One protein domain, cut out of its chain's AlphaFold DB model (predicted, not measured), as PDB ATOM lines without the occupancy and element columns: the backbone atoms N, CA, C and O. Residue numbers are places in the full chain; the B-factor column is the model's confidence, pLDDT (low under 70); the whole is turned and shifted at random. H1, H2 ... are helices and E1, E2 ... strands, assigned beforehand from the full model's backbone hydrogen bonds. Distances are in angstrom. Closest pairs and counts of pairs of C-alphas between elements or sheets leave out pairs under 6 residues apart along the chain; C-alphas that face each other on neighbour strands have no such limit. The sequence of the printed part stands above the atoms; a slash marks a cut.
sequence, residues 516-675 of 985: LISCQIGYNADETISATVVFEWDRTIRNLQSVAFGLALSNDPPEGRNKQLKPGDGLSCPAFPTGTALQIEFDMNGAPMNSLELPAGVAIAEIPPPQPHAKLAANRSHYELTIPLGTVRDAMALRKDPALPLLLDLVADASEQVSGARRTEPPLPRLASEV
ATOM      1  N   LEU A 516     -40.768  -0.426  -3.564       81.94
ATOM      2  CA  LEU A 516     -40.496   0.479  -4.677       81.94
ATOM      3  C   LEU A 516     -39.033   0.303  -5.116       81.94
ATOM      4  O   LEU A 516     -38.122   0.594  -4.345       81.94
ATOM      5  N   ILE A 517     -38.805  -0.198  -6.332       84.94
ATOM      6  CA  ILE A 517     -37.466  -0.517  -6.849       84.94
ATOM      7  C   ILE A 517     -36.830   0.710  -7.494       84.94
ATOM      8  O   ILE A 517     -35.686   1.053  -7.199       84.94
ATOM      9  N   SER A 518     -37.546   1.355  -8.414       87.06
ATOM     10  CA  SER A 518     -37.013   2.478  -9.180       87.06
ATOM     11  C   SER A 518     -38.118   3.402  -9.672       87.06
ATOM     12  O   SER A 518     -39.274   3.007  -9.817       87.06
ATOM     13  N   CYS A 519     -37.750   4.655  -9.928       89.50
ATOM     14  CA  CYS A 519     -38.598   5.623 -10.600       89.50
ATOM     15  C   CYS A 519     -37.745   6.403 -11.605       89.50
ATOM     16  O   CYS A 519     -36.811   7.110 -11.220       89.50
ATOM     17  N   GLN A 520     -38.037   6.238 -12.893       91.38
ATOM     18  CA  GLN A 520     -37.323   6.880 -13.994       91.38
ATOM     19  C   GLN A 520     -38.199   7.956 -14.629       91.38
ATOM     20  O   GLN A 520     -39.383   7.733 -14.865       91.38
ATOM     21  N   ILE A 521     -37.611   9.117 -14.917       92.06
ATOM     22  CA  ILE A 521     -38.298  10.213 -15.604       92.06
ATOM     23  C   ILE A 521     -38.003  10.126 -17.103       92.06
ATOM     24  O   ILE A 521     -36.842  10.159 -17.511       92.06
ATOM     25  N   GLY A 522     -39.051  10.020 -17.915       90.00
ATOM     26  CA  GLY A 522     -38.994  10.034 -19.374       90.00
ATOM     27  C   GLY A 522     -39.458  11.372 -19.948       90.00
ATOM     28  O   GLY A 522     -40.451  11.937 -19.485       90.00
ATOM     29  N   TYR A 523     -38.760  11.848 -20.982       89.94
ATOM     30  CA  TYR A 523     -39.092  13.067 -21.727       89.94
ATOM     31  C   TYR A 523     -39.458  12.695 -23.159       89.94
ATOM     32  O   TYR A 523     -38.632  12.163 -23.903       89.94
ATOM     33  N   ASN A 524     -40.698  12.967 -23.545       86.31
ATOM     34  CA  ASN A 524     -41.204  12.666 -24.875       86.31
ATOM     35  C   ASN A 524     -40.959  13.837 -25.840       86.31
ATOM     36  O   ASN A 524     -40.796  14.988 -25.434       86.31
ATOM     37  N   ALA A 525     -40.956  13.546 -27.144       80.62
ATOM     38  CA  ALA A 525     -40.724  14.548 -28.190       80.62
ATOM     39  C   ALA A 525     -41.833  15.614 -28.293       80.62
ATOM     40  O   ALA A 525     -41.606  16.680 -28.855       80.62
ATOM     41  N   ASP A 526     -43.020  15.331 -27.757       85.75
ATOM     42  CA  ASP A 526     -44.162  16.247 -27.668       85.75
ATOM     43  C   ASP A 526     -44.127  17.136 -26.409       85.75
ATOM     44  O   ASP A 526     -45.139  17.723 -26.035       85.75
ATOM     45  N   GLU A 527     -42.966  17.219 -25.751       83.50
ATOM     46  CA  GLU A 527     -42.736  17.964 -24.509       83.50
ATOM     47  C   GLU A 527     -43.506  17.422 -23.293       83.50
ATOM     48  O   GLU A 527     -43.613  18.114 -22.278       83.50
ATOM     49  N   THR A 528     -44.028  16.192 -23.339       88.69
ATOM     50  CA  THR A 528     -44.637  15.554 -22.163       88.69
ATOM     51  C   THR A 528     -43.597  14.842 -21.296       88.69
ATOM     52  O   THR A 528     -42.654  14.220 -21.789       88.69
ATOM     53  N   ILE A 529     -43.768  14.935 -19.976       92.31
ATOM     54  CA  ILE A 529     -42.963  14.227 -18.977       92.31
ATOM     55  C   ILE A 529     -43.778  13.048 -18.444       92.31
ATOM     56  O   ILE A 529     -44.955  13.194 -18.109       92.31
ATOM     57  N   SER A 530     -43.142  11.887 -18.321       93.44
ATOM     58  CA  SER A 530     -43.717  10.697 -17.689       93.44
ATOM     59  C   SER A 530     -42.780  10.130 -16.624       93.44
ATOM     60  O   SER A 530     -41.566  10.309 -16.692       93.44
ATOM     61  N   ALA A 531     -43.347   9.468 -15.622       93.88
ATOM     62  CA  ALA A 531     -42.622   8.726 -14.603       93.88
ATOM     63  C   ALA A 531     -42.928   7.236 -14.749       93.88
ATOM     64  O   ALA A 531     -44.089   6.836 -14.668       93.88
ATOM     65  N   THR A 532     -41.891   6.428 -14.930       93.69
ATOM     66  CA  THR A 532     -41.974   4.967 -14.952       93.69
ATOM     67  C   THR A 532     -41.495   4.436 -13.610       93.69
ATOM     68  O   THR A 532     -40.321   4.562 -13.259       93.69
ATOM     69  N   VAL A 533     -42.415   3.876 -12.834       92.00
ATOM     70  CA  VAL A 533     -42.181   3.337 -11.496       92.00
ATOM     71  C   VAL A 533     -42.174   1.820 -11.571       92.00
ATOM     72  O   VAL A 533     -43.153   1.224 -12.009       92.00
ATOM     73  N   VAL A 534     -41.111   1.190 -11.081       90.06
ATOM     74  CA  VAL A 534     -41.059  -0.264 -10.916       90.06
ATOM     75  C   VAL A 534     -41.223  -0.602  -9.443       90.06
ATOM     76  O   VAL A 534     -40.475  -0.099  -8.600       90.06
ATOM     77  N   PHE A 535     -42.178  -1.472  -9.125       89.19
ATOM     78  CA  PHE A 535     -42.361  -1.991  -7.773       89.19
ATOM     79  C   PHE A 535     -42.519  -3.510  -7.759       89.19
ATOM     80  O   PHE A 535     -42.950  -4.127  -8.732       89.19
ATOM     81  N   GLU A 536     -42.149  -4.111  -6.635       86.25
ATOM     82  CA  GLU A 536     -42.106  -5.553  -6.428       86.25
ATOM     83  C   GLU A 536     -43.087  -5.987  -5.337       86.25
ATOM     84  O   GLU A 536     -43.278  -5.304  -4.321       86.25
ATOM     85  N   TRP A 537     -43.668  -7.170  -5.544       76.94
ATOM     86  CA  TRP A 537     -44.444  -7.893  -4.547       76.94
ATOM     87  C   TRP A 537     -44.038  -9.371  -4.460       76.94
ATOM     88  O   TRP A 537     -43.948 -10.072  -5.472       76.94
ATOM     89  N   ASP A 538     -43.863  -9.873  -3.237       71.06
ATOM     90  CA  ASP A 538     -43.606 -11.290  -2.968       71.06
ATOM     91  C   ASP A 538     -44.925 -12.083  -2.911       71.06
ATOM     92  O   ASP A 538     -45.659 -12.043  -1.918       71.06
ATOM     93  N   ARG A 539     -45.222 -12.827  -3.986       62.47
ATOM     94  CA  ARG A 539     -46.448 -13.631  -4.120       62.47
ATOM     95  C   ARG A 539     -46.388 -14.969  -3.364       62.47
ATOM     96  O   ARG A 539     -47.413 -15.634  -3.252       62.47
ATOM     97  N   THR A 540     -45.238 -15.395  -2.830       53.16
ATOM     98  CA  THR A 540     -45.130 -16.718  -2.166       53.16
ATOM     99  C   THR A 540     -45.697 -16.767  -0.766       53.16
ATOM    100  O   THR A 540     -46.021 -17.843  -0.264       53.16
ATOM    101  N   ILE A 541     -45.791 -15.606  -0.127       49.62
ATOM    102  CA  ILE A 541     -46.149 -15.507   1.282       49.62
ATOM    103  C   ILE A 541     -47.575 -14.957   1.432       49.62
ATOM    104  O   ILE A 541     -48.236 -15.298   2.415       49.62
ATOM    105  N   ARG A 542     -48.056 -14.102   0.504       59.53
ATOM    106  CA  ARG A 542     -49.308 -13.323   0.653       59.53
ATOM    107  C   ARG A 542     -49.954 -12.926  -0.688       59.53
ATOM    108  O   ARG A 542     -49.247 -12.626  -1.648       59.53
ATOM    109  N   ASN A 543     -51.287 -12.812  -0.706       64.69
ATOM    110  CA  ASN A 543     -52.058 -12.306  -1.852       64.69
ATOM    111  C   ASN A 543     -52.257 -10.783  -1.759       64.69
ATOM    112  O   ASN A 543     -52.860 -10.287  -0.803       64.69
ATOM    113  N   LEU A 544     -51.765 -10.057  -2.765       71.31
ATOM    114  CA  LEU A 544     -51.948  -8.612  -2.915       71.31
ATOM    115  C   LEU A 544     -53.395  -8.307  -3.326       71.31
ATOM    116  O   LEU A 544     -53.871  -8.898  -4.289       71.31
ATOM    117  N   GLN A 545     -54.088  -7.400  -2.625       76.56
ATOM    118  CA  GLN A 545     -55.455  -6.997  -2.987       76.56
ATOM    119  C   GLN A 545     -55.473  -5.663  -3.730       76.56
ATOM    120  O   GLN A 545     -56.081  -5.557  -4.793       76.56
ATOM    121  N   SER A 546     -54.831  -4.633  -3.181       82.50
ATOM    122  CA  SER A 546     -54.686  -3.356  -3.879       82.50
ATOM    123  C   SER A 546     -53.441  -2.593  -3.447       82.50
ATOM    124  O   SER A 546     -52.918  -2.829  -2.362       82.50
ATOM    125  N   VAL A 547     -52.975  -1.666  -4.280       84.19
ATOM    126  CA  VAL A 547     -51.897  -0.722  -3.957       84.19
ATOM    127  C   VAL A 547     -52.379   0.695  -4.235       84.19
ATOM    128  O   VAL A 547     -52.792   0.999  -5.352       84.19
ATOM    129  N   ALA A 548     -52.327   1.555  -3.223       87.06
ATOM    130  CA  ALA A 548     -52.582   2.984  -3.327       87.06
ATOM    131  C   ALA A 548     -51.262   3.752  -3.469       87.06
ATOM    132  O   ALA A 548     -50.272   3.425  -2.809       87.06
ATOM    133  N   PHE A 549     -51.266   4.794  -4.298       88.25
ATOM    134  CA  PHE A 549     -50.102   5.637  -4.562       88.25
ATOM    135  C   PHE A 549     -50.415   7.106  -4.284       88.25
ATOM    136  O   PHE A 549     -51.422   7.640  -4.749       88.25
ATOM    137  N   GLY A 550     -49.498   7.758  -3.575       88.38
ATOM    138  CA  GLY A 550     -49.437   9.204  -3.410       88.38
ATOM    139  C   GLY A 550     -48.235   9.734  -4.179       88.38
ATOM    140  O   GLY A 550     -47.128   9.225  -4.005       88.38
ATOM    141  N   LEU A 551     -48.440  10.726  -5.038       90.88
ATOM    142  CA  LEU A 551     -47.402  11.318  -5.878       90.88
ATOM    143  C   LEU A 551     -47.520  12.834  -5.847       90.88
ATOM    144  O   LEU A 551     -48.589  13.375  -6.115       90.88
ATOM    145  N   ALA A 552     -46.414  13.524  -5.595       88.69
ATOM    146  CA  ALA A 552     -46.359  14.975  -5.689       88.69
ATOM    147  C   ALA A 552     -45.059  15.449  -6.342       88.69
ATOM    148  O   ALA A 552     -43.988  14.887  -6.119       88.69
ATOM    149  N   LEU A 553     -45.153  16.527  -7.123       86.75
ATOM    150  CA  LEU A 553     -43.991  17.317  -7.525       86.75
ATOM    151  C   LEU A 553     -43.724  18.382  -6.457       86.75
ATOM    152  O   LEU A 553     -44.612  19.169  -6.129       86.75
ATOM    153  N   SER A 554     -42.511  18.409  -5.910       77.81
ATOM    154  CA  SER A 554     -42.109  19.352  -4.862       77.81
ATOM    155  C   SER A 554     -40.721  19.934  -5.124       77.81
ATOM    156  O   SER A 554     -39.851  19.264  -5.677       77.81
ATOM    157  N   ASN A 555     -40.510  21.176  -4.680       72.94
ATOM    158  CA  ASN A 555     -39.196  21.829  -4.657       72.94
ATOM    159  C   ASN A 555     -38.496  21.703  -3.295       72.94
ATOM    160  O   ASN A 555     -37.398  22.228  -3.128       72.94
ATOM    161  N   ASP A 556     -39.131  21.068  -2.303       66.12
ATOM    162  CA  ASP A 556     -38.594  21.008  -0.945       66.12
ATOM    163  C   ASP A 556     -37.496  19.932  -0.842       66.12
ATOM    164  O   ASP A 556     -37.693  18.806  -1.330       66.12
ATOM    165  N   PRO A 557     -36.356  20.226  -0.189       59.19
ATOM    166  CA  PRO A 557     -35.263  19.272  -0.034       59.19
ATOM    167  C   PRO A 557     -35.696  18.034   0.773       59.19
ATOM    168  O   PRO A 557     -36.583  18.138   1.628       59.19
ATOM    169  N   PRO A 558     -35.076  16.858   0.544       52.75
ATOM    170  CA  PRO A 558     -35.485  15.584   1.146       52.75
ATOM    171  C   PRO A 558     -35.580  15.593   2.678       52.75
ATOM    172  O   PRO A 558     -36.425  14.912   3.252       52.75
ATOM    173  N   GLU A 559     -34.755  16.393   3.351       51.94
ATOM    174  CA  GLU A 559     -34.620  16.400   4.812       51.94
ATOM    175  C   GLU A 559     -35.820  17.039   5.540       51.94
ATOM    176  O   GLU A 559     -36.118  16.680   6.679       51.94
ATOM    177  N   GLY A 560     -36.597  17.902   4.867       48.81
ATOM    178  CA  GLY A 560     -37.842  18.479   5.404       48.81
ATOM    179  C   GLY A 560     -39.080  17.582   5.247       48.81
ATOM    180  O   GLY A 560     -40.167  17.919   5.719       48.81
ATOM    181  N   ARG A 561     -38.947  16.431   4.573       52.78
ATOM    182  CA  ARG A 561     -40.070  15.681   3.984       52.78
ATOM    183  C   ARG A 561     -40.763  14.663   4.877       52.78
ATOM    184  O   ARG A 561     -41.744  14.057   4.437       52.78
ATOM    185  N   ASN A 562     -40.311  14.446   6.105       46.59
ATOM    186  CA  ASN A 562     -40.828  13.373   6.962       46.59
ATOM    187  C   ASN A 562     -42.281  13.558   7.457       46.59
ATOM    188  O   ASN A 562     -42.701  12.809   8.333       46.59
ATOM    189  N   LYS A 563     -43.073  14.524   6.952       50.56
ATOM    190  CA  LYS A 563     -44.368  14.860   7.579       50.56
ATOM    191  C   LYS A 563     -45.640  14.990   6.723       50.56
ATOM    192  O   LYS A 563     -46.670  15.187   7.359       50.56
ATOM    193  N   GLN A 564     -45.672  14.881   5.383       65.75
ATOM    194  CA  GLN A 564     -46.930  15.225   4.664       65.75
ATOM    195  C   GLN A 564     -47.468  14.275   3.578       65.75
ATOM    196  O   GLN A 564     -48.660  14.000   3.651       65.75
ATOM    197  N   LEU A 565     -46.680  13.753   2.627       75.69
ATOM    198  CA  LEU A 565     -47.265  12.990   1.507       75.69
ATOM    199  C   LEU A 565     -47.753  11.599   1.944       75.69
ATOM    200  O   LEU A 565     -46.970  10.781   2.435       75.69
ATOM    201  N   LYS A 566     -49.044  11.329   1.749       83.56
ATOM    202  CA  LYS A 566     -49.701  10.053   2.044       83.56
ATOM    203  C   LYS A 566     -50.246   9.417   0.760       83.56
ATOM    204  O   LYS A 566     -50.656  10.132  -0.148       83.56
ATOM    205  N   PRO A 567     -50.369   8.080   0.707       82.88
ATOM    206  CA  PRO A 567     -51.022   7.385  -0.407       82.88
ATOM    207  C   PRO A 567     -52.435   7.899  -0.712       82.88
ATOM    208  O   PRO A 567     -52.852   7.933  -1.863       82.88
ATOM    209  N   GLY A 568     -53.168   8.329   0.320       79.25
ATOM    210  CA  GLY A 568     -54.512   8.894   0.178       79.25
ATOM    211  C   GLY A 568     -54.567  10.273  -0.490       79.25
ATOM    212  O   GLY A 568     -55.654  10.691  -0.875       79.25
ATOM    213  N   ASP A 569     -53.432  10.960  -0.650       79.94
ATOM    214  CA  ASP A 569     -53.373  12.271  -1.308       79.94
ATOM    215  C   ASP A 569     -53.453  12.149  -2.846       79.94
ATOM    216  O   ASP A 569     -53.705  13.137  -3.534       79.94
ATOM    217  N   GLY A 570     -53.283  10.935  -3.393       85.75
ATOM    218  CA  GLY A 570     -53.382  10.653  -4.826       85.75
ATOM    219  C   GLY A 570     -52.247  11.256  -5.661       85.75
ATOM    220  O   GLY A 570     -51.156  11.535  -5.167       85.75
ATOM    221  N   LEU A 571     -52.495  11.429  -6.960       88.75
ATOM    222  CA  LEU A 571     -51.576  12.030  -7.924       88.75
ATOM    223  C   LEU A 571     -51.794  13.544  -7.983       88.75
ATOM    224  O   LEU A 571     -52.828  14.002  -8.466       88.75
ATOM    225  N   SER A 572     -50.803  14.310  -7.535       87.75
ATOM    226  CA  SER A 572     -50.780  15.772  -7.561       87.75
ATOM    227  C   SER A 572     -49.630  16.273  -8.440       87.75
ATOM    228  O   SER A 572     -48.512  16.523  -7.977       87.75
ATOM    229  N   CYS A 573     -49.908  16.435  -9.730       89.06
ATOM    230  CA  CYS A 573     -48.982  16.973 -10.732       89.06
ATOM    231  C   CYS A 573     -49.770  17.715 -11.833       89.06
ATOM    232  O   CYS A 573     -50.998  17.653 -11.831       89.06
ATOM    233  N   PRO A 574     -49.134  18.424 -12.780       90.69
ATOM    234  CA  PRO A 574     -49.855  19.146 -13.831       90.69
ATOM    235  C   PRO A 574     -50.806  18.295 -14.685       90.69
ATOM    236  O   PRO A 574     -51.845  18.796 -15.107       90.69
ATOM    237  N   ALA A 575     -50.503  17.010 -14.908       89.88
ATOM    238  CA  ALA A 575     -51.442  16.081 -15.551       89.88
ATOM    239  C   ALA A 575     -52.676  15.757 -14.678       89.88
ATOM    240  O   ALA A 575     -53.740  15.436 -15.206       89.88
ATOM    241  N   PHE A 576     -52.549  15.875 -13.352       90.19
ATOM    242  CA  PHE A 576     -53.579  15.589 -12.348       90.19
ATOM    243  C   PHE A 576     -53.672  16.731 -11.311       90.19
ATOM    244  O   PHE A 576     -53.327  16.551 -10.141       90.19
ATOM    245  N   PRO A 577     -54.119  17.936 -11.710       81.19
ATOM    246  CA  PRO A 577     -54.020  19.139 -10.876       81.19
ATOM    247  C   PRO A 577     -54.935  19.116  -9.642       81.19
ATOM    248  O   PRO A 577     -54.765  19.923  -8.732       81.19
ATOM    249  N   THR A 578     -55.920  18.215  -9.607       79.50
ATOM    250  CA  THR A 578     -56.921  18.107  -8.537       79.50
ATOM    251  C   THR A 578     -56.632  17.007  -7.514       79.50
ATOM    252  O   THR A 578     -57.485  16.775  -6.663       79.50
ATOM    253  N   GLY A 579     -55.478  16.326  -7.573       78.56
ATOM    254  CA  GLY A 579     -55.173  15.226  -6.649       78.56
ATOM    255  C   GLY A 579     -55.990  13.974  -6.974       78.56
ATOM    256  O   GLY A 579     -56.907  13.605  -6.244       78.56
ATOM    257  N   THR A 580     -55.718  13.340  -8.115       87.19
ATOM    258  CA  THR A 580     -56.501  12.182  -8.574       87.19
ATOM    259  C   THR A 580     -56.091  10.932  -7.805       87.19
ATOM    260  O   THR A 580     -54.940  10.514  -7.890       87.19
ATOM    261  N   ALA A 581     -57.015  10.301  -7.079       85.75
ATOM    262  CA  ALA A 581     -56.725   9.054  -6.371       85.75
ATOM    263  C   ALA A 581     -56.214   7.971  -7.341       85.75
ATOM    264  O   ALA A 581     -56.847   7.703  -8.364       85.75
ATOM    265  N   LEU A 582     -55.083   7.340  -7.010       87.88
ATOM    266  CA  LEU A 582     -54.549   6.196  -7.746       87.88
ATOM    267  C   LEU A 582     -54.521   4.976  -6.828       87.88
ATOM    268  O   LEU A 582     -53.709   4.894  -5.908       87.88
ATOM    269  N   GLN A 583     -55.405   4.024  -7.113       87.94
ATOM    270  CA  GLN A 583     -55.451   2.726  -6.459       87.94
ATOM    271  C   GLN A 583     -55.563   1.638  -7.521       87.94
ATOM    272  O   GLN A 583     -56.416   1.702  -8.403       87.94
ATOM    273  N   ILE A 584     -54.680   0.650  -7.438       86.19
ATOM    274  CA  ILE A 584     -54.593  -0.462  -8.380       86.19
ATOM    275  C   ILE A 584     -55.039  -1.716  -7.650       86.19
ATOM    276  O   ILE A 584     -54.442  -2.068  -6.638       86.19
ATOM    277  N   GLU A 585     -56.075  -2.382  -8.144       85.88
ATOM    278  CA  GLU A 585     -56.545  -3.652  -7.591       85.88
ATOM    279  C   GLU A 585     -55.923  -4.839  -8.330       85.88
ATOM    280  O   GLU A 585     -55.638  -4.760  -9.525       85.88
ATOM    281  N   PHE A 586     -55.729  -5.950  -7.624       82.94
ATOM    282  CA  PHE A 586     -55.117  -7.169  -8.145       82.94
ATOM    283  C   PHE A 586     -56.057  -8.362  -7.956       82.94
ATOM    284  O   PHE A 586     -56.791  -8.447  -6.969       82.94
ATOM    285  N   ASP A 587     -56.056  -9.277  -8.923       80.81
ATOM    286  CA  ASP A 587     -56.812 -10.521  -8.834       80.81
ATOM    287  C   ASP A 587     -56.121 -11.533  -7.899       80.81
ATOM    288  O   ASP A 587     -55.024 -11.312  -7.382       80.81
ATOM    289  N   MET A 588     -56.748 -12.695  -7.695       70.50
ATOM    290  CA  MET A 588     -56.180 -13.758  -6.853       70.50
ATOM    291  C   MET A 588     -54.857 -14.343  -7.381       70.50
ATOM    292  O   MET A 588     -54.161 -15.020  -6.628       70.50
ATOM    293  N   ASN A 589     -54.510 -14.111  -8.649       70.25
ATOM    294  CA  ASN A 589     -53.242 -14.524  -9.252       70.25
ATOM    295  C   ASN A 589     -52.181 -13.410  -9.170       70.25
ATOM    296  O   ASN A 589     -51.048 -13.603  -9.609       70.25
ATOM    297  N   GLY A 590     -52.546 -12.253  -8.608       71.12
ATOM    298  CA  GLY A 590     -51.733 -11.052  -8.532       71.12
ATOM    299  C   GLY A 590     -51.665 -10.263  -9.841       71.12
ATOM    300  O   GLY A 590     -50.858  -9.346  -9.928       71.12
ATOM    301  N   ALA A 591     -52.467 -10.579 -10.857       80.25
ATOM    302  CA  ALA A 591     -52.542  -9.764 -12.065       80.25
ATOM    303  C   ALA A 591     -53.359  -8.487 -11.784       80.25
ATOM    304  O   ALA A 591     -54.379  -8.564 -11.094       80.25
ATOM    305  N   PRO A 592     -52.953  -7.311 -12.297       83.00
ATOM    306  CA  PRO A 592     -53.735  -6.089 -12.131       83.00
ATOM    307  C   PRO A 592     -55.121  -6.259 -12.769       83.00
ATOM    308  O   PRO A 592     -55.245  -6.672 -13.926       83.00
ATOM    309  N   MET A 593     -56.178  -5.970 -12.011       79.44
ATOM    310  CA  MET A 593     -57.548  -6.094 -12.497       79.44
ATOM    311  C   MET A 593     -57.882  -4.920 -13.414       79.44
ATOM    312  O   MET A 593     -57.921  -3.769 -12.988       79.44
ATOM    313  N   ASN A 594     -58.232  -5.219 -14.664       60.44
ATOM    314  CA  ASN A 594     -58.668  -4.228 -15.657       60.44
ATOM    315  C   ASN A 594     -60.051  -3.597 -15.358       60.44
ATOM    316  O   ASN A 594     -60.642  -2.976 -16.238       60.44
ATOM    317  N   SER A 595     -60.624  -3.812 -14.167       50.56
ATOM    318  CA  SER A 595     -62.000  -3.423 -13.826       50.56
ATOM    319  C   SER A 595     -62.148  -2.015 -13.247       50.56
ATOM    320  O   SER A 595     -63.279  -1.546 -13.135       50.56
ATOM    321  N   LEU A 596     -61.052  -1.335 -12.896       56.09
ATOM    322  CA  LEU A 596     -61.058   0.087 -12.540       56.09
ATOM    323  C   LEU A 596     -60.493   0.917 -13.693       56.09
ATOM    324  O   LEU A 596     -59.410   0.632 -14.200       56.09
ATOM    325  N   GLU A 597     -61.226   1.960 -14.089       67.19
ATOM    326  CA  GLU A 597     -60.715   3.007 -14.974       67.19
ATOM    327  C   GLU A 597     -59.538   3.696 -14.269       67.19
ATOM    328  O   GLU A 597     -59.728   4.551 -13.401       67.19
ATOM    329  N   LEU A 598     -58.309   3.295 -14.607       81.62
ATOM    330  CA  LEU A 598     -57.120   4.038 -14.206       81.62
ATOM    331  C   LEU A 598     -57.244   5.486 -14.712       81.62
ATOM    332  O   LEU A 598     -57.837   5.715 -15.774       81.62
ATOM    333  N   PRO A 599     -56.670   6.471 -13.996       84.19
ATOM    334  CA  PRO A 599     -56.625   7.843 -14.481       84.19
ATOM    335  C   PRO A 599     -56.078   7.900 -15.912       84.19
ATOM    336  O   PRO A 599     -55.138   7.181 -16.252       84.19
ATOM    337  N   ALA A 600     -56.668   8.748 -16.757       81.06
ATOM    338  CA  ALA A 600     -56.313   8.816 -18.171       81.06
ATOM    339  C   ALA A 600     -54.793   8.987 -18.370       81.06
ATOM    340  O   ALA A 600     -54.180   9.893 -17.807       81.06
ATOM    341  N   GLY A 601     -54.195   8.104 -19.174       81.31
ATOM    342  CA  GLY A 601     -52.756   8.090 -19.451       81.31
ATOM    343  C   GLY A 601     -51.902   7.298 -18.454       81.31
ATOM    344  O   GLY A 601     -50.730   7.075 -18.747       81.31
ATOM    345  N   VAL A 602     -52.457   6.832 -17.327       88.69
ATOM    346  CA  VAL A 602     -51.774   5.901 -16.417       88.69
ATOM    347  C   VAL A 602     -51.891   4.476 -16.951       88.69
ATOM    348  O   VAL A 602     -52.980   4.027 -17.310       88.69
ATOM    349  N   ALA A 603     -50.778   3.749 -16.976       89.00
ATOM    350  CA  ALA A 603     -50.735   2.352 -17.402       89.00
ATOM    351  C   ALA A 603     -49.951   1.504 -16.402       89.00
ATOM    352  O   ALA A 603     -48.934   1.955 -15.881       89.00
ATOM    353  N   ILE A 604     -50.403   0.271 -16.166       90.06
ATOM    354  CA  ILE A 604     -49.665  -0.730 -15.393       90.06
ATOM    355  C   ILE A 604     -49.474  -1.999 -16.224       90.06
ATOM    356  O   ILE A 604     -50.407  -2.465 -16.880       90.06
ATOM    357  N   ALA A 605     -48.279  -2.573 -16.167       87.81
ATOM    358  CA  ALA A 605     -47.969  -3.874 -16.739       87.81
ATOM    359  C   ALA A 605     -47.170  -4.723 -15.744       87.81
ATOM    360  O   ALA A 605     -46.308  -4.214 -15.033       87.81
ATOM    361  N   GLU A 606     -47.431  -6.030 -15.701       85.56
ATOM    362  CA  GLU A 606     -46.504  -6.971 -15.064       85.56
ATOM    363  C   GLU A 606     -45.304  -7.167 -16.000       85.56
ATOM    364  O   GLU A 606     -45.476  -7.480 -17.182       85.56
ATOM    365  N   ILE A 607     -44.097  -6.952 -15.484       86.06
ATOM    366  CA  ILE A 607     -42.850  -7.038 -16.248       86.06
ATOM    367  C   ILE A 607     -41.984  -8.200 -15.747       86.06
ATOM    368  O   ILE A 607     -42.044  -8.569 -14.571       86.06
ATOM    369  N   PRO A 608     -41.157  -8.803 -16.618       77.06
ATOM    370  CA  PRO A 608     -40.148  -9.753 -16.171       77.06
ATOM    371  C   PRO A 608     -39.144  -9.061 -15.229       77.06
ATOM    372  O   PRO A 608     -38.885  -7.866 -15.384       77.06
ATOM    373  N   PRO A 609     -38.553  -9.792 -14.265       66.56
ATOM    374  CA  PRO A 609     -37.608  -9.218 -13.309       66.56
ATOM    375  C   PRO A 609     -36.442  -8.510 -14.030       66.56
ATOM    376  O   PRO A 609     -35.917  -9.052 -15.013       66.56
ATOM    377  N   PRO A 610     -36.013  -7.320 -13.565       60.75
ATOM    378  CA  PRO A 610     -34.963  -6.535 -14.210       60.75
ATOM    379  C   PRO A 610     -33.580  -7.206 -14.063       60.75
ATOM    380  O   PRO A 610     -32.846  -6.917 -13.131       60.75
ATOM    381  N   GLN A 611     -33.229  -8.088 -15.010       55.62
ATOM    382  CA  GLN A 611     -31.947  -8.811 -15.185       55.62
ATOM    383  C   GLN A 611     -31.427  -9.680 -14.001       55.62
ATOM    384  O   GLN A 611     -31.724  -9.444 -12.835       55.62
ATOM    385  N   PRO A 612     -30.662 -10.767 -14.269       44.75
ATOM    386  CA  PRO A 612     -30.559 -11.893 -13.349       44.75
ATOM    387  C   PRO A 612     -29.286 -11.830 -12.496       44.75
ATOM    388  O   PRO A 612     -28.261 -12.414 -12.847       44.75
ATOM    389  N   HIS A 613     -29.355 -11.207 -11.323       35.78
ATOM    390  CA  HIS A 613     -28.425 -11.533 -10.243       35.78
ATOM    391  C   HIS A 613     -29.169 -12.345  -9.172       35.78
ATOM    392  O   HIS A 613     -30.038 -11.837  -8.479       35.78
ATOM    393  N   ALA A 614     -28.782 -13.621  -9.068       37.38
ATOM    394  CA  ALA A 614     -29.232 -14.659  -8.130       37.38
ATOM    395  C   ALA A 614     -30.472 -15.494  -8.526       37.38
ATOM    396  O   ALA A 614     -31.531 -15.000  -8.898       37.38
ATOM    397  N   LYS A 615     -30.334 -16.819  -8.359       40.53
ATOM    398  CA  LYS A 615     -31.326 -17.893  -8.594       40.53
ATOM    399  C   LYS A 615     -32.581 -17.829  -7.688       40.53
ATOM    400  O   LYS A 615     -33.307 -18.810  -7.584       40.53
ATOM    401  N   LEU A 616     -32.844 -16.690  -7.046       41.06
ATOM    402  CA  LEU A 616     -33.937 -16.465  -6.092       41.06
ATOM    403  C   LEU A 616     -35.193 -15.816  -6.712       41.06
ATOM    404  O   LEU A 616     -36.205 -15.668  -6.036       41.06
ATOM    405  N   ALA A 617     -35.152 -15.450  -7.996       45.53
ATOM    406  CA  ALA A 617     -36.146 -14.580  -8.637       45.53
ATOM    407  C   ALA A 617     -37.453 -15.253  -9.120       45.53
ATOM    408  O   ALA A 617     -38.285 -14.582  -9.719       45.53
ATOM    409  N   ALA A 618     -37.676 -16.552  -8.891       49.44
ATOM    410  CA  ALA A 618     -38.817 -17.261  -9.499       49.44
ATOM    411  C   ALA A 618     -40.203 -16.888  -8.925       49.44
ATOM    412  O   ALA A 618     -41.219 -17.310  -9.465       49.44
ATOM    413  N   ASN A 619     -40.247 -16.120  -7.835       60.59
ATOM    414  CA  ASN A 619     -41.395 -16.060  -6.929       60.59
ATOM    415  C   ASN A 619     -41.833 -14.630  -6.535       60.59
ATOM    416  O   ASN A 619     -42.719 -14.449  -5.698       60.59
ATOM    417  N   ARG A 620     -41.216 -13.613  -7.147       71.06
ATOM    418  CA  ARG A 620     -41.509 -12.187  -6.947       71.06
ATOM    419  C   ARG A 620     -42.042 -11.597  -8.243       71.06
ATOM    420  O   ARG A 620     -41.400 -11.731  -9.285       71.06
ATOM    421  N   SER A 621     -43.186 -10.929  -8.172       80.88
ATOM    422  CA  SER A 621     -43.760 -10.236  -9.324       80.88
ATOM    423  C   SER A 621     -43.363  -8.777  -9.322       80.88
ATOM    424  O   SER A 621     -43.345  -8.127  -8.278       80.88
ATOM    425  N   HIS A 622     -43.035  -8.291 -10.512       86.44
ATOM    426  CA  HIS A 622     -42.595  -6.930 -10.751       86.44
ATOM    427  C   HIS A 622     -43.639  -6.244 -11.615       86.44
ATOM    428  O   HIS A 622     -44.110  -6.815 -12.599       86.44
ATOM    429  N   TYR A 623     -43.988  -5.019 -11.257       88.75
ATOM    430  CA  TYR A 623     -44.946  -4.225 -12.003       88.75
ATOM    431  C   TYR A 623     -44.308  -2.906 -12.400       88.75
ATOM    432  O   TYR A 623     -43.618  -2.272 -11.601       88.75
ATOM    433  N   GLU A 624     -44.561  -2.508 -13.636       91.75
ATOM    434  CA  GLU A 624     -44.187  -1.224 -14.198       91.75
ATOM    435  C   GLU A 624     -45.435  -0.349 -14.285       91.75
ATOM    436  O   GLU A 624     -46.423  -0.723 -14.913       91.75
ATOM    437  N   LEU A 625     -45.391   0.801 -13.625       92.00
ATOM    438  CA  LEU A 625     -46.444   1.801 -13.581       92.00
ATOM    439  C   LEU A 625     -45.950   3.071 -14.277       92.00
ATOM    440  O   LEU A 625     -45.025   3.724 -13.800       92.00
ATOM    441  N   THR A 626     -46.587   3.441 -15.382       92.50
ATOM    442  CA  THR A 626     -46.280   4.656 -16.145       92.50
ATOM    443  C   THR A 626     -47.304   5.734 -15.816       92.50
ATOM    444  O   THR A 626     -48.502   5.525 -15.999       92.50
ATOM    445  N   ILE A 627     -46.838   6.887 -15.332       93.06
ATOM    446  CA  ILE A 627     -47.669   8.009 -14.878       93.06
ATOM    447  C   ILE A 627     -47.288   9.270 -15.668       93.06
ATOM    448  O   ILE A 627     -46.130   9.689 -15.605       93.06
ATOM    449  N   PRO A 628     -48.215   9.928 -16.386       93.31
ATOM    450  CA  PRO A 628     -47.936  11.219 -17.001       93.31
ATOM    451  C   PRO A 628     -47.831  12.295 -15.915       93.31
ATOM    452  O   PRO A 628     -48.654  12.359 -15.004       93.31
ATOM    453  N   LEU A 629     -46.820  13.156 -16.007       92.50
ATOM    454  CA  LEU A 629     -46.622  14.274 -15.081       92.50
ATOM    455  C   LEU A 629     -47.142  15.600 -15.652       92.50
ATOM    456  O   LEU A 629     -47.440  16.512 -14.888       92.50
ATOM    457  N   GLY A 630     -47.312  15.696 -16.973       90.81
ATOM    458  CA  GLY A 630     -47.782  16.889 -17.686       90.81
ATOM    459  C   GLY A 630     -46.763  17.362 -18.718       90.81
ATOM    460  O   GLY A 630     -45.856  16.612 -19.075       90.81
ATOM    461  N   THR A 631     -46.901  18.593 -19.215       90.38
ATOM    462  CA  THR A 631     -45.896  19.172 -20.119       90.38
ATOM    463  C   THR A 631     -44.671  19.653 -19.338       90.38
ATOM    464  O   THR A 631     -44.778  20.019 -18.164       90.38
ATOM    465  N   VAL A 632     -43.504  19.702 -19.987       86.94
ATOM    466  CA  VAL A 632     -42.272  20.269 -19.415       86.94
ATOM    467  C   VAL A 632     -42.523  21.683 -18.903       86.94
ATOM    468  O   VAL A 632     -42.112  22.023 -17.796       86.94
ATOM    469  N   ARG A 633     -43.251  22.494 -19.675       85.56
ATOM    470  CA  ARG A 633     -43.579  23.870 -19.302       85.56
ATOM    471  C   ARG A 633     -44.388  23.938 -18.006       85.56
ATOM    472  O   ARG A 633     -44.050  24.737 -17.137       85.56
ATOM    473  N   ASP A 634     -45.419  23.109 -17.868       88.00
ATOM    474  CA  ASP A 634     -46.298  23.140 -16.694       88.00
ATOM    475  C   ASP A 634     -45.615  22.553 -15.452       88.00
ATOM    476  O   ASP A 634     -45.788  23.069 -14.349       88.00
ATOM    477  N   ALA A 635     -44.799  21.507 -15.620       87.06
ATOM    478  CA  ALA A 635     -44.016  20.928 -14.529       87.06
ATOM    479  C   ALA A 635     -42.960  21.914 -14.019       87.06
ATOM    480  O   ALA A 635     -42.856  22.132 -12.813       87.06
ATOM    481  N   MET A 636     -42.224  22.567 -14.922       86.31
ATOM    482  CA  MET A 636     -41.213  23.557 -14.546       86.31
ATOM    483  C   MET A 636     -41.828  24.832 -13.961       86.31
ATOM    484  O   MET A 636     -41.203  25.455 -13.108       86.31
ATOM    485  N   ALA A 637     -43.069  25.186 -14.309       84.06
ATOM    486  CA  ALA A 637     -43.785  26.297 -13.675       84.06
ATOM    487  C   ALA A 637     -44.066  26.069 -12.174       84.06
ATOM    488  O   ALA A 637     -44.285  27.030 -11.437       84.06
ATOM    489  N   LEU A 638     -44.039  24.816 -11.697       82.06
ATOM    490  CA  LEU A 638     -44.139  24.510 -10.267       82.06
ATOM    491  C   LEU A 638     -42.856  24.844  -9.498       82.06
ATOM    492  O   LEU A 638     -42.886  24.896  -8.265       82.06
ATOM    493  N   ARG A 639     -41.740  25.088 -10.191       81.50
ATOM    494  CA  ARG A 639     -40.446  25.442  -9.605       81.50
ATOM    495  C   ARG A 639     -40.474  26.886  -9.095       81.50
ATOM    496  O   ARG A 639     -40.430  27.834  -9.867       81.50
ATOM    497  N   LYS A 640     -40.559  27.058  -7.771       74.00
ATOM    498  CA  LYS A 640     -40.599  28.379  -7.110       74.00
ATOM    499  C   LYS A 640     -39.235  29.059  -7.084       74.00
ATOM    500  O   LYS A 640     -39.163  30.278  -7.171       74.00
ATOM    501  N   ASP A 641     -38.184  28.258  -6.937       71.62
ATOM    502  CA  ASP A 641     -36.797  28.703  -6.945       71.62
ATOM    503  C   ASP A 641     -36.029  27.928  -8.032       71.62
ATOM    504  O   ASP A 641     -35.873  26.705  -7.911       71.62
ATOM    505  N   PRO A 642     -35.534  28.599  -9.087       65.81
ATOM    506  CA  PRO A 642     -34.678  27.982 -10.099       65.81
ATOM    507  C   PRO A 642     -33.420  27.310  -9.510       65.81
ATOM    508  O   PRO A 642     -32.872  26.376 -10.105       65.81
ATOM    509  N   ALA A 643     -32.971  27.736  -8.323       65.06
ATOM    510  CA  ALA A 643     -31.828  27.177  -7.607       65.06
ATOM    511  C   ALA A 643     -32.134  25.870  -6.851       65.06
ATOM    512  O   ALA A 643     -31.203  25.141  -6.498       65.06
ATOM    513  N   LEU A 644     -33.392  25.428  -6.742       73.56
ATOM    514  CA  LEU A 644     -33.753  24.131  -6.142       73.56
ATOM    515  C   LEU A 644     -34.177  23.106  -7.203       73.56
ATOM    516  O   LEU A 644     -34.811  23.498  -8.181       73.56
ATOM    517  N   PRO A 645     -33.793  21.819  -7.094       76.12
ATOM    518  CA  PRO A 645     -34.247  20.792  -8.030       76.12
ATOM    519  C   PRO A 645     -35.751  20.541  -7.864       76.12
ATOM    520  O   PRO A 645     -36.262  20.526  -6.742       76.12
ATOM    521  N   LEU A 646     -36.455  20.316  -8.976       85.44
ATOM    522  CA  LEU A 646     -37.826  19.819  -8.931       85.44
ATOM    523  C   LEU A 646     -37.762  18.308  -8.723       85.44
ATOM    524  O   LEU A 646     -37.136  17.580  -9.491       85.44
ATOM    525  N   LEU A 647     -38.393  17.827  -7.666       87.00
ATOM    526  CA  LEU A 647     -38.324  16.435  -7.263       87.00
ATOM    527  C   LEU A 647     -39.722  15.825  -7.338       87.00
ATOM    528  O   LEU A 647     -40.679  16.342  -6.761       87.00
ATOM    529  N   LEU A 648     -39.817  14.697  -8.027       88.25
ATOM    530  CA  LEU A 648     -40.942  13.788  -7.946       88.25
ATOM    531  C   LEU A 648     -40.814  12.980  -6.668       88.25
ATOM    532  O   LEU A 648     -39.784  12.355  -6.432       88.25
ATOM    533  N   ASP A 649     -41.859  12.985  -5.864       87.50
ATOM    534  CA  ASP A 649     -41.927  12.239  -4.627       87.50
ATOM    535  C   ASP A 649     -43.102  11.268  -4.682       87.50
ATOM    536  O   ASP A 649     -44.226  11.662  -4.997       87.50
ATOM    537  N   LEU A 650     -42.820   9.995  -4.428       87.38
ATOM    538  CA  LEU A 650     -43.765   8.899  -4.573       87.38
ATOM    539  C   LEU A 650     -43.802   8.081  -3.290       87.38
ATOM    540  O   LEU A 650     -42.763   7.632  -2.815       87.38
ATOM    541  N   VAL A 651     -45.002   7.826  -2.781       87.69
ATOM    542  CA  VAL A 651     -45.265   6.956  -1.636       87.69
ATOM    543  C   VAL A 651     -46.288   5.906  -2.048       87.69
ATOM    544  O   VAL A 651     -47.273   6.225  -2.711       87.69
ATOM    545  N   ALA A 652     -46.073   4.656  -1.647       85.00
ATOM    546  CA  ALA A 652     -46.991   3.562  -1.944       85.00
ATOM    547  C   ALA A 652     -47.392   2.798  -0.686       85.00
ATOM    548  O   ALA A 652     -46.647   2.723   0.291       85.00
ATOM    549  N   ASP A 653     -48.581   2.213  -0.717       83.12
ATOM    550  CA  ASP A 653     -49.142   1.461   0.397       83.12
ATOM    551  C   ASP A 653     -50.071   0.378  -0.136       83.12
ATOM    552  O   ASP A 653     -50.828   0.610  -1.077       83.12
ATOM    553  N   ALA A 654     -49.985  -0.817   0.433       75.50
ATOM    554  CA  ALA A 654     -50.734  -1.971  -0.040       75.50
ATOM    555  C   ALA A 654     -51.818  -2.371   0.959       75.50
ATOM    556  O   ALA A 654     -51.642  -2.295   2.177       75.50
ATOM    557  N   SER A 655     -52.933  -2.862   0.429       68.69
ATOM    558  CA  SER A 655     -53.895  -3.660   1.174       68.69
ATOM    559  C   SER A 655     -53.758  -5.138   0.802       68.69
ATOM    560  O   SER A 655     -53.569  -5.509  -0.361       68.69
ATOM    561  N   GLU A 656     -53.855  -5.991   1.819       61.47
ATOM    562  CA  GLU A 656     -53.774  -7.448   1.714       61.47
ATOM    563  C   GLU A 656     -55.111  -8.066   2.161       61.47
ATOM    564  O   GLU A 656     -55.759  -7.555   3.078       61.47
ATOM    565  N   GLN A 657     -55.499  -9.211   1.586       49.16
ATOM    566  CA  GLN A 657     -56.599 -10.028   2.120       49.16
ATOM    567  C   GLN A 657     -56.128 -10.841   3.343       49.16
ATOM    568  O   GLN A 657     -55.928 -12.052   3.263       49.16
ATOM    569  N   VAL A 658     -55.946 -10.188   4.492       46.00
ATOM    570  CA  VAL A 658     -55.705 -10.852   5.788       46.00
ATOM    571  C   VAL A 658     -56.484 -10.166   6.911       46.00
ATOM    572  O   VAL A 658     -56.641  -8.949   6.928       46.00
ATOM    573  N   SER A 659     -56.963 -10.949   7.882       33.78
ATOM    574  CA  SER A 659     -57.578 -10.433   9.110       33.78
ATOM    575  C   SER A 659     -56.488 -10.034  10.116       33.78
ATOM    576  O   SER A 659     -55.949 -10.895  10.809       33.78
ATOM    577  N   GLY A 660     -56.135  -8.747  10.190       39.53
ATOM    578  CA  GLY A 660     -55.148  -8.224  11.144       39.53
ATOM    579  C   GLY A 660     -55.134  -6.693  11.224       39.53
ATOM    580  O   GLY A 660     -55.543  -6.014  10.285       39.53
ATOM    581  N   ALA A 661     -54.684  -6.145  12.359       36.94
ATOM    582  CA  ALA A 661     -54.576  -4.703  12.574       36.94
ATOM    583  C   ALA A 661     -53.287  -4.129  11.958       36.94
ATOM    584  O   ALA A 661     -52.201  -4.704  12.062       36.94
ATOM    585  N   ARG A 662     -53.416  -2.960  11.327       40.84
ATOM    586  CA  ARG A 662     -52.315  -2.200  10.725       40.84
ATOM    587  C   ARG A 662     -51.331  -1.773  11.822       40.84
ATOM    588  O   ARG A 662     -51.755  -1.151  12.793       40.84
ATOM    589  N   ARG A 663     -50.026  -2.057  11.676       41.31
ATOM    590  CA  ARG A 663     -49.011  -1.383  12.509       41.31
ATOM    591  C   ARG A 663     -49.162   0.113  12.273       41.31
ATOM    592  O   ARG A 663     -49.166   0.544  11.123       41.31
ATOM    593  N   THR A 664     -49.313   0.875  13.345       42.09
ATOM    594  CA  THR A 664     -49.770   2.258  13.265       42.09
ATOM    595  C   THR A 664     -48.811   3.210  12.568       42.09
ATOM    596  O   THR A 664     -49.308   4.240  12.162       42.09
ATOM    597  N   GLU A 665     -47.525   2.896  12.351       51.34
ATOM    598  CA  GLU A 665     -46.607   3.778  11.596       51.34
ATOM    599  C   GLU A 665     -45.212   3.131  11.360       51.34
ATOM    600  O   GLU A 665     -44.254   3.427  12.073       51.34
ATOM    601  N   PRO A 666     -45.015   2.211  10.396       49.97
ATOM    602  CA  PRO A 666     -43.710   2.070   9.749       49.97
ATOM    603  C   PRO A 666     -43.560   3.155   8.662       49.97
ATOM    604  O   PRO A 666     -44.569   3.563   8.081       49.97
ATOM    605  N   PRO A 667     -42.340   3.635   8.350       58.28
ATOM    606  CA  PRO A 667     -42.159   4.551   7.231       58.28
ATOM    607  C   PRO A 667     -42.615   3.854   5.945       58.28
ATOM    608  O   PRO A 667     -42.107   2.785   5.599       58.28
ATOM    609  N   LEU A 668     -43.611   4.433   5.272       70.06
ATOM    610  CA  LEU A 668     -44.084   3.937   3.982       70.06
ATOM    611  C   LEU A 668     -42.928   3.957   2.965       70.06
ATOM    612  O   LEU A 668     -42.089   4.863   3.018       70.06
ATOM    613  N   PRO A 669     -42.871   2.984   2.040       72.00
ATOM    614  CA  PRO A 669     -41.868   2.969   0.985       72.00
ATOM    615  C   PRO A 669     -42.003   4.245   0.151       72.00
ATOM    616  O   PRO A 669     -43.097   4.591  -0.306       72.00
ATOM    617  N   ARG A 670     -40.880   4.943  -0.027       78.88
ATOM    618  CA  ARG A 670     -40.814   6.235  -0.707       78.88
ATOM    619  C   ARG A 670     -39.702   6.240  -1.743       78.88
ATOM    620  O   ARG A 670     -38.595   5.792  -1.454       78.88
ATOM    621  N   LEU A 671     -39.988   6.780  -2.920       83.81
ATOM    622  CA  LEU A 671     -38.993   7.104  -3.936       83.81
ATOM    623  C   LEU A 671     -39.007   8.601  -4.198       83.81
ATOM    624  O   LEU A 671     -40.070   9.215  -4.264       83.81
ATOM    625  N   ALA A 672     -37.818   9.163  -4.382       83.44
ATOM    626  CA  ALA A 672     -37.649  10.516  -4.872       83.44
ATOM    627  C   ALA A 672     -36.800  10.475  -6.146       83.44
ATOM    628  O   ALA A 672     -35.707   9.908  -6.133       83.44
ATOM    629  N   SER A 673     -37.296  11.085  -7.219       86.88
ATOM    630  CA  SER A 673     -36.590  11.193  -8.498       86.88
ATOM    631  C   SER A 673     -36.552  12.641  -8.960       86.88
ATOM    632  O   SER A 673     -37.517  13.381  -8.803       86.88
ATOM    633  N   GLU A 674     -35.428  13.065  -9.527       88.38
ATOM    634  CA  GLU A 674     -35.263  14.428 -10.029       88.38
ATOM    635  C   GLU A 674     -35.924  14.602 -11.401       88.38
ATOM    636  O   GLU A 674     -35.682  13.823 -12.323       88.38
ATOM    637  N   VAL A 675     -36.745  15.646 -11.534       87.50
ATOM    638  CA  VAL A 675     -37.335  16.089 -12.798       87.50
ATOM    639  C   VAL A 675     -36.531  17.290 -13.292       87.50
ATOM    640  O   VAL A 675     -36.491  18.335 -12.644       87.50
TER     641      VAL A 675
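What this domain is: This is residues 516 to 675 of the 985 residues of an uncharacterized protein of Marinobacterium aestuarii (UniProt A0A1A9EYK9). Two twisted sheets stack face to face as a sandwich, E1, E2, E8 and E7 in one and E3, E4, E5, E6, E9 and E10 in the other, the strands of the one at 32 degrees to those of the other. The short helix H1 caps one end, and residues 611 to 616 and 659 to 666 stick out as loops. The printed part has 160 residues with ten named strands and one named helix, E1 to E8, H1, E9, E10 along the chain, and is mostly strand. The first sheet runs E1, E2, E8, E7, antiparallel throughout; the second is branched and mixed. The whole is compact, with a radius of gyration of the C-alphas of 16.3 A and spans of 46 by 38 by 34 A.

How they stand to each other: Start at E1, residues 516 to 523, in a hairpin with E2, residues 528 to 538; N 520 and O 532 are 2.9 A apart, within hydrogen-bond range. E2 is antiparallel to E8, residues 620 to 631, with N 533 and O 625 at 2.8 A. E8 forms a hairpin with E7, residues 603 to 607, with N 605 and O 624 at 2.9 A. Turn to E3, residues 544 to 554: on one side E4, residues 571 to 573, is parallel, with N 572 and O 551 at 2.8 A, and E6, residues 582 to 585, antiparallel, with N 547 and O 584 at 2.8 A. On its other side is antiparallel E9, residues 646 to 656, with N 550 and O 651 at 2.8 A. E5, residues 576 to 580, forms a hairpin with E4, with N 571 and O 580 at 2.8 A, and runs on into E6 at 35 degrees. E10, residues 670 to 675, forms a hairpin with E9, with N 650 and O 671 at 2.9 A. Between the sheets, the closest C-alphas of E1 and E10, Cys 519 and Ser 673, are 6.3 A apart; E3 and E8 are apart. H1, residues 632 to 637, stands up from the first sheet over E8, at a height over the sheet of 6.3 A, and only grazes the other; its O i to N i+4 pairs are within hydrogen-bond range.

Where its parts are: Find C-alpha 516 at (-40.496, 0.479, -4.677), where E1 begins. E8, the longest strand by residues, covers 34.3 A to C-alpha 631 at (-45.896, 19.172, -20.119); E9 covers 33.3 A, E2 33.0 A and E3 29.7 A. E10 ends at C-alpha 675, (-37.335, 16.089, -12.798).

The domain as a whole: The farthest C-alphas, Pro 642 and Ser 659, are 48.7 A apart. The printed part has no cut; the links E3 to E4, E6 to E7, E7 to E8 and E9 to E10 are long. Its mean pLDDT is 75.7, and 44 residues are under 70, among them 609 to 619 and 655 to 667.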